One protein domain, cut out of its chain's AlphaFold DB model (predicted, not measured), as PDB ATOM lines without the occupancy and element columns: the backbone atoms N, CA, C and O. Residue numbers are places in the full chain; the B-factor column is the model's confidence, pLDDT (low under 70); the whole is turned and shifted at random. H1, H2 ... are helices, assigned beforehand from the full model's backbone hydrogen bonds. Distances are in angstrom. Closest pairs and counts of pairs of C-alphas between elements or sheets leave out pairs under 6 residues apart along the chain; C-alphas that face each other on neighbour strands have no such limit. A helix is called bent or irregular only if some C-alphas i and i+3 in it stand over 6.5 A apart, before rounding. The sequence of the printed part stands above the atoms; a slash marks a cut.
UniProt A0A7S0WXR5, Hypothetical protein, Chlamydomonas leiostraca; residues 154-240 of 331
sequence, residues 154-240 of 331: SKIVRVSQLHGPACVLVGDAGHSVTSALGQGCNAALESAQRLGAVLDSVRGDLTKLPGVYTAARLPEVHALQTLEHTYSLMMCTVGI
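Overview. This is residues 154 to 240 of the 331 residues of the protein "Hypothetical protein" of Chlamydomonas leiostraca (UniProt A0A7S0WXR5). The model is a rod in which H2 and H3b, the longer arm of the bent helix H3, run opposite ways along the length, while the shorter arm H3a slants over to meet H2. Alongside these helices lie the stretch of residues 154 to 171, which runs out and folds back near Pro 165, and the four-residue helix H1. The printed part has 87 residues with three named helices, in the order H1, H2, H3, and no named strand; the class is all helix. The whole is only just compact, close to loose, with a radius of gyration of the C-alphas of 14.1 A, and it spans 48 by 20 by 16 A.

Arrangement. Start at Ser 154 and go through residues 154 to 171, which hold no named element; there residues 163 to 164 make a short antiparallel pairing with residues 167 to 168. Next comes H1, residues 172 to 175. Look on to H2, residues 184 to 201: it is close to H1 but not clearly touching, the closest C-alphas being those of Asp 172 and Ala 188, 7.0 A apart. H3, residues 209 to 235, was assigned as one helix by its hydrogen bonds, but it is bent: C-alphas 216 and 219 are 7.3 A apart, and its arms H3a and H3b stand at a steep tilt of 48 degrees. With residues 194 to 199 alone, H2 touches H3a; the closest C-alphas are those of Val 198 and Tyr 213, 6.1 A apart. These two run opposite ways at a steep tilt of 57 degrees. H2 and H3b are close but not clearly touching, with the C-alphas of Ala 187 and Val 221 closest at 7.6 A; they run opposite ways at a shallow tilt of 9 degrees. H1 only just touches H3b, with 3 pairs of C-alphas within 8 A, the closest being those of His 175 and Val 221 at 6.3 A; H3b takes part with residues 221 to 225 alone. H1 and H3a are apart. Every O i to N i+4 pair is within hydrogen-bond range in H2, H3a and H3b, while H1 is too short for such a pair.

Along the chain. Find C-alpha 172 at (-50.798, -47.119, 6.235), where H1 begins; it ends at residue 175. H2 begins at C-alpha 184, (-48.578, -54.185, 6.783), and runs 25.5 A to C-alpha 201. Arm H3a, residues 209 to 216, is 10.4 A long. Residues 217 and 218 belong to neither arm. Arm H3b, residues 219 to 235, runs 24.0 A and ends at C-alpha 235, (-54.226, -66.863, -3.511).

Size, cuts and confidence. The two C-alphas farthest apart are those of Gly 204 and Thr 237, 48.0 A. The printed part has no cut, and the links H1 to H2, of 8 residues, and H2 to H3, of 7, are both short. Mean pLDDT of the printed part is 93.6; look for values under 70 at residue 154 and residues 237 to 239.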
ATOM      1  N   SER A 154     -58.706 -53.706   3.907       69.88
ATOM      2  CA  SER A 154     -57.817 -52.597   3.559       69.88
ATOM      3  C   SER A 154     -57.489 -52.625   2.069       69.88
ATOM      4  O   SER A 154     -57.300 -53.686   1.479       69.88
ATOM      5  N   LYS A 155     -57.457 -51.456   1.433       86.88
ATOM      6  CA  LYS A 155     -57.147 -51.340   0.006       86.88
ATOM      7  C   LYS A 155     -55.655 -51.117  -0.162       86.88
ATOM      8  O   LYS A 155     -55.039 -50.410   0.625       86.88
ATOM      9  N   ILE A 156     -55.094 -51.624  -1.256       92.81
ATOM     10  CA  ILE A 156     -53.759 -51.198  -1.674       92.81
ATOM     11  C   ILE A 156     -53.873 -49.761  -2.200       92.81
ATOM     12  O   ILE A 156     -54.438 -49.538  -3.273       92.81
ATOM     13  N   VAL A 157     -53.344 -48.789  -1.455       95.00
ATOM     14  CA  VAL A 157     -53.344 -47.369  -1.843       95.00
ATOM     15  C   VAL A 157     -51.925 -46.946  -2.193       95.00
ATOM     16  O   VAL A 157     -51.058 -46.830  -1.330       95.00
ATOM     17  N   ARG A 158     -51.672 -46.715  -3.484       96.88
ATOM     18  CA  ARG A 158     -50.361 -46.269  -3.968       96.88
ATOM     19  C   ARG A 158     -50.313 -44.752  -4.036       96.88
ATOM     20  O   ARG A 158     -51.172 -44.131  -4.656       96.88
ATOM     21  N   VAL A 159     -49.259 -44.178  -3.472       97.50
ATOM     22  CA  VAL A 159     -48.941 -42.753  -3.592       97.50
ATOM     23  C   VAL A 159     -47.763 -42.550  -4.541       97.50
ATOM     24  O   VAL A 159     -46.915 -43.435  -4.692       97.50
ATOM     25  N   SER A 160     -47.698 -41.386  -5.187       97.94
ATOM     26  CA  SER A 160     -46.547 -40.983  -6.007       97.94
ATOM     27  C   SER A 160     -45.356 -40.509  -5.167       97.94
ATOM     28  O   SER A 160     -44.234 -40.499  -5.662       97.94
ATOM     29  N   GLN A 161     -45.589 -40.132  -3.907       97.81
ATOM     30  CA  GLN A 161     -44.579 -39.652  -2.964       97.81
ATOM     31  C   GLN A 161     -45.019 -39.891  -1.514       97.81
ATOM     32  O   GLN A 161     -46.211 -39.889  -1.223       97.81
ATOM     33  N   LEU A 162     -44.057 -40.055  -0.599       98.50
ATOM     34  CA  LEU A 162     -44.304 -40.257   0.839       98.50
ATOM     35  C   LEU A 162     -44.144 -38.964   1.645       98.50
ATOM     36  O   LEU A 162     -43.875 -39.016   2.844       98.50
ATOM     37  N   HIS A 163     -44.236 -37.799   1.007       98.50
ATOM     38  CA  HIS A 163     -44.002 -36.533   1.685       98.50
ATOM     39  C   HIS A 163     -44.802 -35.367   1.106       98.50
ATOM     40  O   HIS A 163     -45.228 -35.397  -0.048       98.50
ATOM     41  N   GLY A 164     -44.971 -34.333   1.925       97.50
ATOM     42  CA  GLY A 164     -45.286 -32.965   1.519       97.50
ATOM     43  C   GLY A 164     -44.143 -32.017   1.915       97.50
ATOM     44  O   GLY A 164     -43.103 -32.483   2.382       97.50
ATOM     45  N   PRO A 165     -44.305 -30.689   1.776       94.50
ATOM     46  CA  PRO A 165     -43.216 -29.732   2.012       94.50
ATOM     47  C   PRO A 165     -42.573 -29.802   3.407       94.50
ATOM     48  O   PRO A 165     -41.378 -29.571   3.541       94.50
ATOM     49  N   ALA A 166     -43.355 -30.133   4.437       95.00
ATOM     50  CA  ALA A 166     -42.902 -30.199   5.829       95.00
ATOM     51  C   ALA A 166     -43.453 -31.429   6.575       95.00
ATOM     52  O   ALA A 166     -43.569 -31.424   7.796       95.00
ATOM     53  N   CYS A 167     -43.847 -32.477   5.847       97.56
ATOM     54  CA  CYS A 167     -44.414 -33.688   6.437       97.56
ATOM     55  C   CYS A 167     -43.982 -34.939   5.670       97.56
ATOM     56  O   CYS A 167     -43.713 -34.882   4.471       97.56
ATOM     57  N   VAL A 168     -43.953 -36.074   6.363       98.38
ATOM     58  CA  VAL A 168     -43.722 -37.402   5.784       98.38
ATOM     59  C   VAL A 168     -44.855 -38.342   6.179       98.38
ATOM     60  O   VAL A 168     -45.433 -38.207   7.254       98.38
ATOM     61  N   LEU A 169     -45.171 -39.288   5.302       98.62
ATOM     62  CA  LEU A 169     -46.179 -40.319   5.511       98.62
ATOM     63  C   LEU A 169     -45.493 -41.631   5.912       98.62
ATOM     64  O   LEU A 169     -44.555 -42.094   5.257       98.62
ATOM     65  N   VAL A 170     -45.969 -42.239   6.996       98.44
ATOM     66  CA  VAL A 170     -45.419 -43.469   7.583       98.44
ATOM     67  C   VAL A 170     -46.557 -44.466   7.786       98.44
ATOM     68  O   VAL A 170     -47.678 -44.066   8.099       98.44
ATOM     69  N   GLY A 171     -46.275 -45.757   7.593       97.75
ATOM     70  CA  GLY A 171     -47.275 -46.820   7.713       97.75
ATOM     71  C   GLY A 171     -48.406 -46.683   6.693       97.75
ATOM     72  O   GLY A 171     -48.211 -46.153   5.597       97.75
ATOM     73  N   ASP A 172     -49.606 -47.100   7.089       97.12
ATOM     74  CA  ASP A 172     -50.798 -47.119   6.235       97.12
ATOM     75  C   ASP A 172     -51.138 -45.762   5.597       97.12
ATOM     76  O   ASP A 172     -51.676 -45.731   4.490       97.12
ATOM     77  N   ALA A 173     -50.761 -44.639   6.224       97.38
ATOM     78  CA  ALA A 173     -50.948 -43.306   5.648       97.38
ATOM     79  C   ALA A 173     -50.146 -43.092   4.350       97.38
ATOM     80  O   ALA A 173     -50.564 -42.326   3.484       97.38
ATOM     81  N   GLY A 174     -48.987 -43.743   4.217       97.12
ATOM     82  CA  GLY A 174     -48.153 -43.683   3.018       97.12
ATOM     83  C   GLY A 174     -48.267 -44.919   2.130       97.12
ATOM     84  O   GLY A 174     -47.989 -44.835   0.934       97.12
ATOM     85  N   HIS A 175     -48.629 -46.070   2.699       96.81
ATOM     86  CA  HIS A 175     -48.498 -47.351   2.010       96.81
ATOM     87  C   HIS A 175     -49.458 -48.445   2.470       96.81
ATOM     88  O   HIS A 175     -49.069 -49.602   2.594       96.81
ATOM     89  N   SER A 176     -50.738 -48.108   2.631       95.81
ATOM     90  CA  SER A 176     -51.762 -49.116   2.923       95.81
ATOM     91  C   SER A 176     -51.711 -50.294   1.936       95.81
ATOM     92  O   SER A 176     -51.592 -50.119   0.711       95.81
ATOM     93  N   VAL A 177     -51.769 -51.497   2.501       94.25
ATOM     94  CA  VAL A 177     -51.785 -52.801   1.833       94.25
ATOM     95  C   VAL A 177     -52.977 -53.610   2.339       94.25
ATOM     96  O   VAL A 177     -53.574 -53.288   3.365       94.25
ATOM     97  N   THR A 178     -53.337 -54.673   1.620       89.75
ATOM     98  CA  THR A 178     -54.232 -55.699   2.171       89.75
ATOM     99  C   THR A 178     -53.511 -56.496   3.274       89.75
ATOM    100  O   THR A 178     -52.318 -56.327   3.519       89.75
ATOM    101  N   SER A 179     -54.237 -57.373   3.965       86.88
ATOM    102  CA  SER A 179     -53.667 -58.303   4.949       86.88
ATOM    103  C   SER A 179     -53.192 -59.628   4.334       86.88
ATOM    104  O   SER A 179     -52.885 -60.562   5.069       86.88
ATOM    105  N   ALA A 180     -53.128 -59.743   3.004       85.62
ATOM    106  CA  ALA A 180     -52.900 -61.005   2.309       85.62
ATOM    107  C   ALA A 180     -51.487 -61.565   2.537       85.62
ATOM    108  O   ALA A 180     -51.357 -62.774   2.705       85.62
ATOM    109  N   LEU A 181     -50.445 -60.722   2.590       89.69
ATOM    110  CA  LEU A 181     -49.098 -61.163   2.995       89.69
ATOM    111  C   LEU A 181     -48.836 -61.049   4.502       89.69
ATOM    112  O   LEU A 181     -47.788 -61.494   4.965       89.69
ATOM    113  N   GLY A 182     -49.728 -60.411   5.266       89.25
ATOM    114  CA  GLY A 182     -49.500 -60.137   6.691       89.25
ATOM    115  C   GLY A 182     -48.338 -59.171   6.976       89.25
ATOM    116  O   GLY A 182     -47.806 -59.166   8.078       89.25
ATOM    117  N   GLN A 183     -47.924 -58.355   5.998       93.75
ATOM    118  CA  GLN A 183     -46.724 -57.509   6.093       93.75
ATOM    119  C   GLN A 183     -46.992 -56.042   6.455       93.75
ATOM    120  O   GLN A 183     -46.040 -55.296   6.662       93.75
ATOM    121  N   GLY A 184     -48.251 -55.602   6.551       94.06
ATOM    122  CA  GLY A 184     -48.578 -54.185   6.783       94.06
ATOM    123  C   GLY A 184     -47.912 -53.598   8.036       94.06
ATOM    124  O   GLY A 184     -47.248 -52.565   7.964       94.06
ATOM    125  N   CYS A 185     -48.003 -54.302   9.171       94.19
ATOM    126  CA  CYS A 185     -47.382 -53.860  10.424       94.19
ATOM    127  C   CYS A 185     -45.846 -53.834  10.331       94.19
ATOM    128  O   CYS A 185     -45.229 -52.818  10.655       94.19
ATOM    129  N   ASN A 186     -45.230 -54.902   9.813       95.19
ATOM    130  CA  ASN A 186     -43.776 -54.981   9.633       95.19
ATOM    131  C   ASN A 186     -43.262 -53.845   8.739       95.19
ATOM    132  O   ASN A 186     -42.324 -53.136   9.095       95.19
ATOM    133  N   ALA A 187     -43.941 -53.592   7.620       96.25
ATOM    134  CA  ALA A 187     -43.583 -52.528   6.695       96.25
ATOM    135  C   ALA A 187     -43.723 -51.127   7.310       96.25
ATOM    136  O   ALA A 187     -42.956 -50.221   6.959       96.25
ATOM    137  N   ALA A 188     -44.687 -50.929   8.217       97.38
ATOM    138  CA  ALA A 188     -44.838 -49.693   8.977       97.38
ATOM    139  C   ALA A 188     -43.679 -49.495   9.969       97.38
ATOM    140  O   ALA A 188     -43.114 -48.399  10.020       97.38
ATOM    141  N   LEU A 189     -43.277 -50.552  10.683       96.94
ATOM    142  CA  LEU A 189     -42.128 -50.536  11.596       96.94
ATOM    143  C   LEU A 189     -40.815 -50.260  10.853       96.94
ATOM    144  O   LEU A 189     -40.065 -49.365  11.243       96.94
ATOM    145  N   GLU A 190     -40.576 -50.933   9.727       96.44
ATOM    146  CA  GLU A 190     -39.436 -50.645   8.851       96.44
ATOM    147  C   GLU A 190     -39.445 -49.198   8.341       96.44
ATOM    148  O   GLU A 190     -38.400 -48.557   8.243       96.44
ATOM    149  N   SER A 191     -40.619 -48.655   8.005       98.06
ATOM    150  CA  SER A 191     -40.747 -47.254   7.600       98.06
ATOM    151  C   SER A 191     -40.361 -46.294   8.725       98.06
ATOM    152  O   SER A 191     -39.667 -45.314   8.457       98.06
ATOM    153  N   ALA A 192     -40.761 -46.576   9.968       98.19
ATOM    154  CA  ALA A 192     -40.360 -45.786  11.130       98.19
ATOM    155  C   ALA A 192     -38.844 -45.875  11.379       98.19
ATOM    156  O   ALA A 192     -38.186 -44.849  11.555       98.19
ATOM    157  N   GLN A 193     -38.265 -47.077  11.295       97.31
ATOM    158  CA  GLN A 193     -36.818 -47.281  11.397       97.31
ATOM    159  C   GLN A 193     -36.061 -46.514  10.303       97.31
ATOM    160  O   GLN A 193     -35.073 -45.829  10.573       97.31
ATOM    161  N   ARG A 194     -36.545 -46.584   9.057       97.38
ATOM    162  CA  ARG A 194     -35.959 -45.874   7.916       97.38
ATOM    163  C   ARG A 194     -36.048 -44.363   8.087       97.38
ATOM    164  O   ARG A 194     -35.098 -43.671   7.737       97.38
ATOM    165  N   LEU A 195     -37.155 -43.854   8.629       98.19
ATOM    166  CA  LEU A 195     -37.291 -42.439   8.962       98.19
ATOM    167  C   LEU A 195     -36.243 -42.010   9.998       98.19
ATOM    168  O   LEU A 195     -35.596 -40.988   9.788       98.19
ATOM    169  N   GLY A 196     -36.022 -42.812  11.046       98.12
ATOM    170  CA  GLY A 196     -34.952 -42.592  12.026       98.12
ATOM    171  C   GLY A 196     -33.570 -42.487  11.374       98.12
ATOM    172  O   GLY A 196     -32.889 -41.478  11.523       98.12
ATOM    173  N   ALA A 197     -33.206 -43.461  10.534       97.62
ATOM    174  CA  ALA A 197     -31.927 -43.437   9.818       97.62
ATOM    175  C   ALA A 197     -31.772 -42.206   8.900       97.62
ATOM    176  O   ALA A 197     -30.675 -41.664   8.746       97.62
ATOM    177  N   VAL A 198     -32.862 -41.743   8.279       98.00
ATOM    178  CA  VAL A 198     -32.822 -40.535   7.446       98.00
ATOM    179  C   VAL A 198     -32.685 -39.272   8.298       98.00
ATOM    180  O   VAL A 198     -31.899 -38.401   7.921       98.00
ATOM    181  N   LEU A 199     -33.384 -39.174   9.434       97.94
ATOM    182  CA  LEU A 199     -33.233 -38.070  10.393       97.94
ATOM    183  C   LEU A 199     -31.771 -37.903  10.824       97.94
ATOM    184  O   LEU A 199     -31.243 -36.790  10.781       97.94
ATOM    185  N   ASP A 200     -31.097 -39.012  11.130       98.12
ATOM    186  CA  ASP A 200     -29.671 -39.009  11.465       98.12
ATOM    187  C   ASP A 200     -28.813 -38.538  10.278       98.12
ATOM    188  O   ASP A 200     -27.908 -37.710  10.429       98.12
ATOM    189  N   SER A 201     -29.126 -39.013   9.066       97.56
ATOM    190  CA  SER A 201     -28.364 -38.685   7.853       97.56
ATOM    191  C   SER A 201     -28.426 -37.203   7.466       97.56
ATOM    192  O   SER A 201     -27.448 -36.670   6.938       97.56
ATOM    193  N   VAL A 202     -29.543 -36.517   7.746       97.56
ATOM    194  CA  VAL A 202     -29.715 -35.096   7.396       97.56
ATOM    195  C   VAL A 202     -29.105 -34.145   8.428       97.56
ATOM    196  O   VAL A 202     -29.068 -32.941   8.182       97.56
ATOM    197  N   ARG A 203     -28.594 -34.656   9.560       96.12
ATOM    198  CA  ARG A 203     -27.852 -33.896  10.588       96.12
ATOM    199  C   ARG A 203     -28.538 -32.586  11.012       96.12
ATOM    200  O   ARG A 203     -27.889 -31.553  11.154       96.12
ATOM    201  N   GLY A 204     -29.859 -32.631  11.190       94.69
ATOM    202  CA  GLY A 204     -30.672 -31.483  11.611       94.69
ATOM    203  C   GLY A 204     -31.182 -30.578  10.483       94.69
ATOM    204  O   GLY A 204     -32.031 -29.728  10.740       94.69
ATOM    205  N   ASP A 205     -30.757 -30.778   9.231       97.31
ATOM    206  CA  ASP A 205     -31.340 -30.087   8.073       97.31
ATOM    207  C   ASP A 205     -32.670 -30.741   7.662       97.31
ATOM    208  O   ASP A 205     -32.774 -31.484   6.680       97.31
ATOM    209  N   LEU A 206     -33.716 -30.467   8.448       97.06
ATOM    210  CA  LEU A 206     -35.054 -31.033   8.253       97.06
ATOM    211  C   LEU A 206     -35.693 -30.638   6.915       97.06
ATOM    212  O   LEU A 206     -36.644 -31.288   6.489       97.06
ATOM    213  N   THR A 207     -35.161 -29.635   6.211       97.56
ATOM    214  CA  THR A 207     -35.648 -29.264   4.874       97.56
ATOM    215  C   THR A 207     -35.356 -30.347   3.830       97.56
ATOM    216  O   THR A 207     -36.093 -30.483   2.855       97.56
ATOM    217  N   LYS A 208     -34.327 -31.176   4.057       97.31
ATOM    218  CA  LYS A 208     -33.951 -32.300   3.182       97.31
ATOM    219  C   LYS A 208     -34.681 -33.600   3.512       97.31
ATOM    220  O   LYS A 208     -34.824 -34.455   2.635       97.31
ATOM    221  N   LEU A 209     -35.153 -33.753   4.751       97.81
ATOM    222  CA  LEU A 209     -35.792 -34.973   5.257       97.81
ATOM    223  C   LEU A 209     -36.907 -35.512   4.331       97.81
ATOM    224  O   LEU A 209     -36.851 -36.701   4.006       97.81
ATOM    225  N   PRO A 210     -37.876 -34.698   3.856       98.25
ATOM    226  CA  PRO A 210     -38.999 -35.192   3.056       98.25
ATOM    227  C   PRO A 210     -38.563 -35.910   1.767       98.25
ATOM    228  O   PRO A 210     -38.993 -37.036   1.479       98.25
ATOM    229  N   GLY A 211     -37.653 -35.273   1.023       97.81
ATOM    230  CA  GLY A 211     -37.129 -35.790  -0.238       97.81
ATOM    231  C   GLY A 211     -36.266 -37.034  -0.041       97.81
ATOM    232  O   GLY A 211     -36.468 -38.034  -0.732       97.81
ATOM    233  N   VAL A 212     -35.358 -37.010   0.944       98.12
ATOM    234  CA  VAL A 212     -34.462 -38.145   1.229       98.12
ATOM    235  C   VAL A 212     -35.255 -39.364   1.712       98.12
ATOM    236  O   VAL A 212     -35.023 -40.470   1.228       98.12
ATOM    237  N   TYR A 213     -36.245 -39.180   2.594       98.56
ATOM    238  CA  TYR A 213     -37.086 -40.282   3.074       98.56
ATOM    239  C   TYR A 213     -37.899 -40.922   1.943       98.56
ATOM    240  O   TYR A 213     -37.914 -42.147   1.805       98.56
ATOM    241  N   THR A 214     -38.521 -40.109   1.085       98.62
ATOM    242  CA  THR A 214     -39.280 -40.632  -0.060       98.62
ATOM    243  C   THR A 214     -38.387 -41.406  -1.019       98.62
ATOM    244  O   THR A 214     -38.738 -42.525  -1.385       98.62
ATOM    245  N   ALA A 215     -37.217 -40.869  -1.379       98.31
ATOM    246  CA  ALA A 215     -36.267 -41.566  -2.244       98.31
ATOM    247  C   ALA A 215     -35.808 -42.906  -1.640       98.31
ATOM    248  O   ALA A 215     -35.692 -43.902  -2.352       98.31
ATOM    249  N   ALA A 216     -35.600 -42.948  -0.322       97.56
ATOM    250  CA  ALA A 216     -35.091 -44.123   0.375       97.56
ATOM    251  C   ALA A 216     -36.142 -45.210   0.660       97.56
ATOM    252  O   ALA A 216     -35.746 -46.359   0.883       97.56
ATOM    253  N   ARG A 217     -37.442 -44.869   0.724       98.00
ATOM    254  CA  ARG A 217     -38.508 -45.802   1.148       98.00
ATOM    255  C   ARG A 217     -39.584 -46.080   0.098       98.00
ATOM    256  O   ARG A 217     -40.095 -47.197   0.074       98.00
ATOM    257  N   LEU A 218     -39.915 -45.132  -0.783       98.44
ATOM    258  CA  LEU A 218     -40.994 -45.306  -1.767       98.44
ATOM    259  C   LEU A 218     -40.793 -46.534  -2.682       98.44
ATOM    260  O   LEU A 218     -41.770 -47.257  -2.886       98.44
ATOM    261  N   PRO A 219     -39.578 -46.840  -3.189       98.25
ATOM    262  CA  PRO A 219     -39.377 -48.033  -4.011       98.25
ATOM    263  C   PRO A 219     -39.703 -49.337  -3.273       98.25
ATOM    264  O   PRO A 219     -40.343 -50.211  -3.848       98.25
ATOM    265  N   GLU A 220     -39.296 -49.466  -2.005       98.06
ATOM    266  CA  GLU A 220     -39.555 -50.662  -1.182       98.06
ATOM    267  C   GLU A 220     -41.048 -50.834  -0.900       98.06
ATOM    268  O   GLU A 220     -41.609 -51.915  -1.062       98.06
ATOM    269  N   VAL A 221     -41.714 -49.732  -0.565       97.81
ATOM    270  CA  VAL A 221     -43.166 -49.667  -0.382       97.81
ATOM    271  C   VAL A 221     -43.910 -50.120  -1.639       97.81
ATOM    272  O   VAL A 221     -44.809 -50.956  -1.580       97.81
ATOM    273  N   HIS A 222     -43.526 -49.598  -2.805       98.44
ATOM    274  CA  HIS A 222     -44.139 -49.985  -4.073       98.44
ATOM    275  C   HIS A 222     -43.859 -51.444  -4.426       98.44
ATOM    276  O   HIS A 222     -44.706 -52.092  -5.054       98.44
ATOM    277  N   ALA A 223     -42.694 -51.964  -4.038       98.25
ATOM    278  CA  ALA A 223     -42.369 -53.364  -4.222       98.25
ATOM    279  C   ALA A 223     -43.285 -54.257  -3.385       98.25
ATOM    280  O   ALA A 223     -43.929 -55.142  -3.950       98.25
ATOM    281  N   LEU A 224     -43.437 -53.952  -2.093       97.62
ATOM    282  CA  LEU A 224     -44.372 -54.639  -1.204       97.62
ATOM    283  C   LEU A 224     -45.801 -54.610  -1.753       97.62
ATOM    284  O   LEU A 224     -46.427 -55.654  -1.887       97.62
ATOM    285  N   GLN A 225     -46.303 -53.444  -2.157       97.31
ATOM    286  CA  GLN A 225     -47.655 -53.318  -2.716       97.31
ATOM    287  C   GLN A 225     -47.845 -54.144  -4.000       97.31
ATOM    288  O   GLN A 225     -48.928 -54.667  -4.261       97.31
ATOM    289  N   THR A 226     -46.793 -54.291  -4.810       96.12
ATOM    290  CA  THR A 226     -46.819 -55.141  -6.013       96.12
ATOM    291  C   THR A 226     -46.835 -56.627  -5.651       96.12
ATOM    292  O   THR A 226     -47.556 -57.407  -6.281       96.12
ATOM    293  N   LEU A 227     -46.048 -57.021  -4.648       95.25
ATOM    294  CA  LEU A 227     -46.016 -58.381  -4.110       95.25
ATOM    295  C   LEU A 227     -47.375 -58.757  -3.513       95.25
ATOM    296  O   LEU A 227     -47.933 -59.783  -3.888       95.25
ATOM    297  N   GLU A 228     -47.944 -57.880  -2.688       93.62
ATOM    298  CA  GLU A 228     -49.266 -58.010  -2.070       93.62
ATOM    299  C   GLU A 228     -50.359 -58.207  -3.127       93.62
ATOM    300  O   GLU A 228     -51.172 -59.130  -3.045       93.62
ATOM    301  N   HIS A 229     -50.347 -57.375  -4.172       91.19
ATOM    302  CA  HIS A 229     -51.304 -57.472  -5.268       91.19
ATOM    303  C   HIS A 229     -51.166 -58.793  -6.038       91.19
ATOM    304  O   HIS A 229     -52.160 -59.450  -6.346       91.19
ATOM    305  N   THR A 230     -49.928 -59.201  -6.322       90.06
ATOM    306  CA  THR A 230     -49.627 -60.446  -7.042       90.06
ATOM    307  C   THR A 230     -50.057 -61.664  -6.228       90.06
ATOM    308  O   THR A 230     -50.682 -62.579  -6.764       90.06
ATOM    309  N   TYR A 231     -49.765 -61.658  -4.928       89.25
ATOM    310  CA  TYR A 231     -50.197 -62.695  -4.003       89.25
ATOM    311  C   TYR A 231     -51.723 -62.758  -3.925       89.25
ATOM    312  O   TYR A 231     -52.299 -63.835  -4.068       89.25
ATOM    313  N   SER A 232     -52.388 -61.605  -3.819       86.25
ATOM    314  CA  SER A 232     -53.849 -61.512  -3.788       86.25
ATOM    315  C   SER A 232     -54.495 -62.105  -5.042       86.25
ATOM    316  O   SER A 232     -55.418 -62.905  -4.936       86.25
ATOM    317  N   LEU A 233     -53.982 -61.794  -6.237       85.50
ATOM    318  CA  LEU A 233     -54.481 -62.372  -7.494       85.50
ATOM    319  C   LEU A 233     -54.315 -63.897  -7.568       85.50
ATOM    320  O   LEU A 233     -55.122 -64.581  -8.202       85.50
ATOM    321  N   MET A 234     -53.261 -64.427  -6.947       82.81
ATOM    322  CA  MET A 234     -52.931 -65.849  -6.979       82.81
ATOM    323  C   MET A 234     -53.715 -66.658  -5.931       82.81
ATOM    324  O   MET A 234     -54.230 -67.739  -6.248       82.81
ATOM    325  N   MET A 235     -53.804 -66.130  -4.708       78.38
ATOM    326  CA  MET A 235     -54.226 -66.863  -3.511       78.38
ATOM    327  C   MET A 235     -55.555 -66.380  -2.921       78.38
ATOM    328  O   MET A 235     -56.281 -67.190  -2.345       78.38
ATOM    329  N   CYS A 236     -55.936 -65.109  -3.090       72.75
ATOM    330  CA  CYS A 236     -57.179 -64.593  -2.519       72.75
ATOM    331  C   CYS A 236     -58.382 -64.855  -3.436       72.75
ATOM    332  O   CYS A 236     -58.352 -64.655  -4.652       72.75
ATOM    333  N   THR A 237     -59.485 -65.306  -2.838       64.31
ATOM    334  CA  THR A 237     -60.719 -65.634  -3.566       64.31
ATOM    335  C   THR A 237     -61.754 -64.517  -3.560       64.31
ATOM    336  O   THR A 237     -62.616 -64.478  -4.438       64.31
ATOM    337  N   VAL A 238     -61.687 -63.610  -2.588       64.25
ATOM    338  CA  VAL A 238     -62.725 -62.599  -2.360       64.25
ATOM    339  C   VAL A 238     -62.510 -61.401  -3.287       64.25
ATOM    340  O   VAL A 238     -61.404 -60.881  -3.386       64.25
ATOM    341  N   GLY A 239     -63.562 -60.973  -3.990       66.06
ATOM    342  CA  GLY A 239     -63.560 -59.745  -4.800       66.06
ATOM    343  C   GLY A 239     -62.802 -59.802  -6.136       66.06
ATOM    344  O   GLY A 239     -62.803 -58.819  -6.871       66.06
ATOM    345  N   ILE A 240     -62.188 -60.936  -6.490       73.12
ATOM    346  CA  ILE A 240     -61.444 -61.118  -7.749       73.12
ATOM    347  C   ILE A 240     -62.225 -62.071  -8.654       73.12
ATOM    348  O   ILE A 240     -62.613 -63.155  -8.218       73.12
TER     349      ILE A 240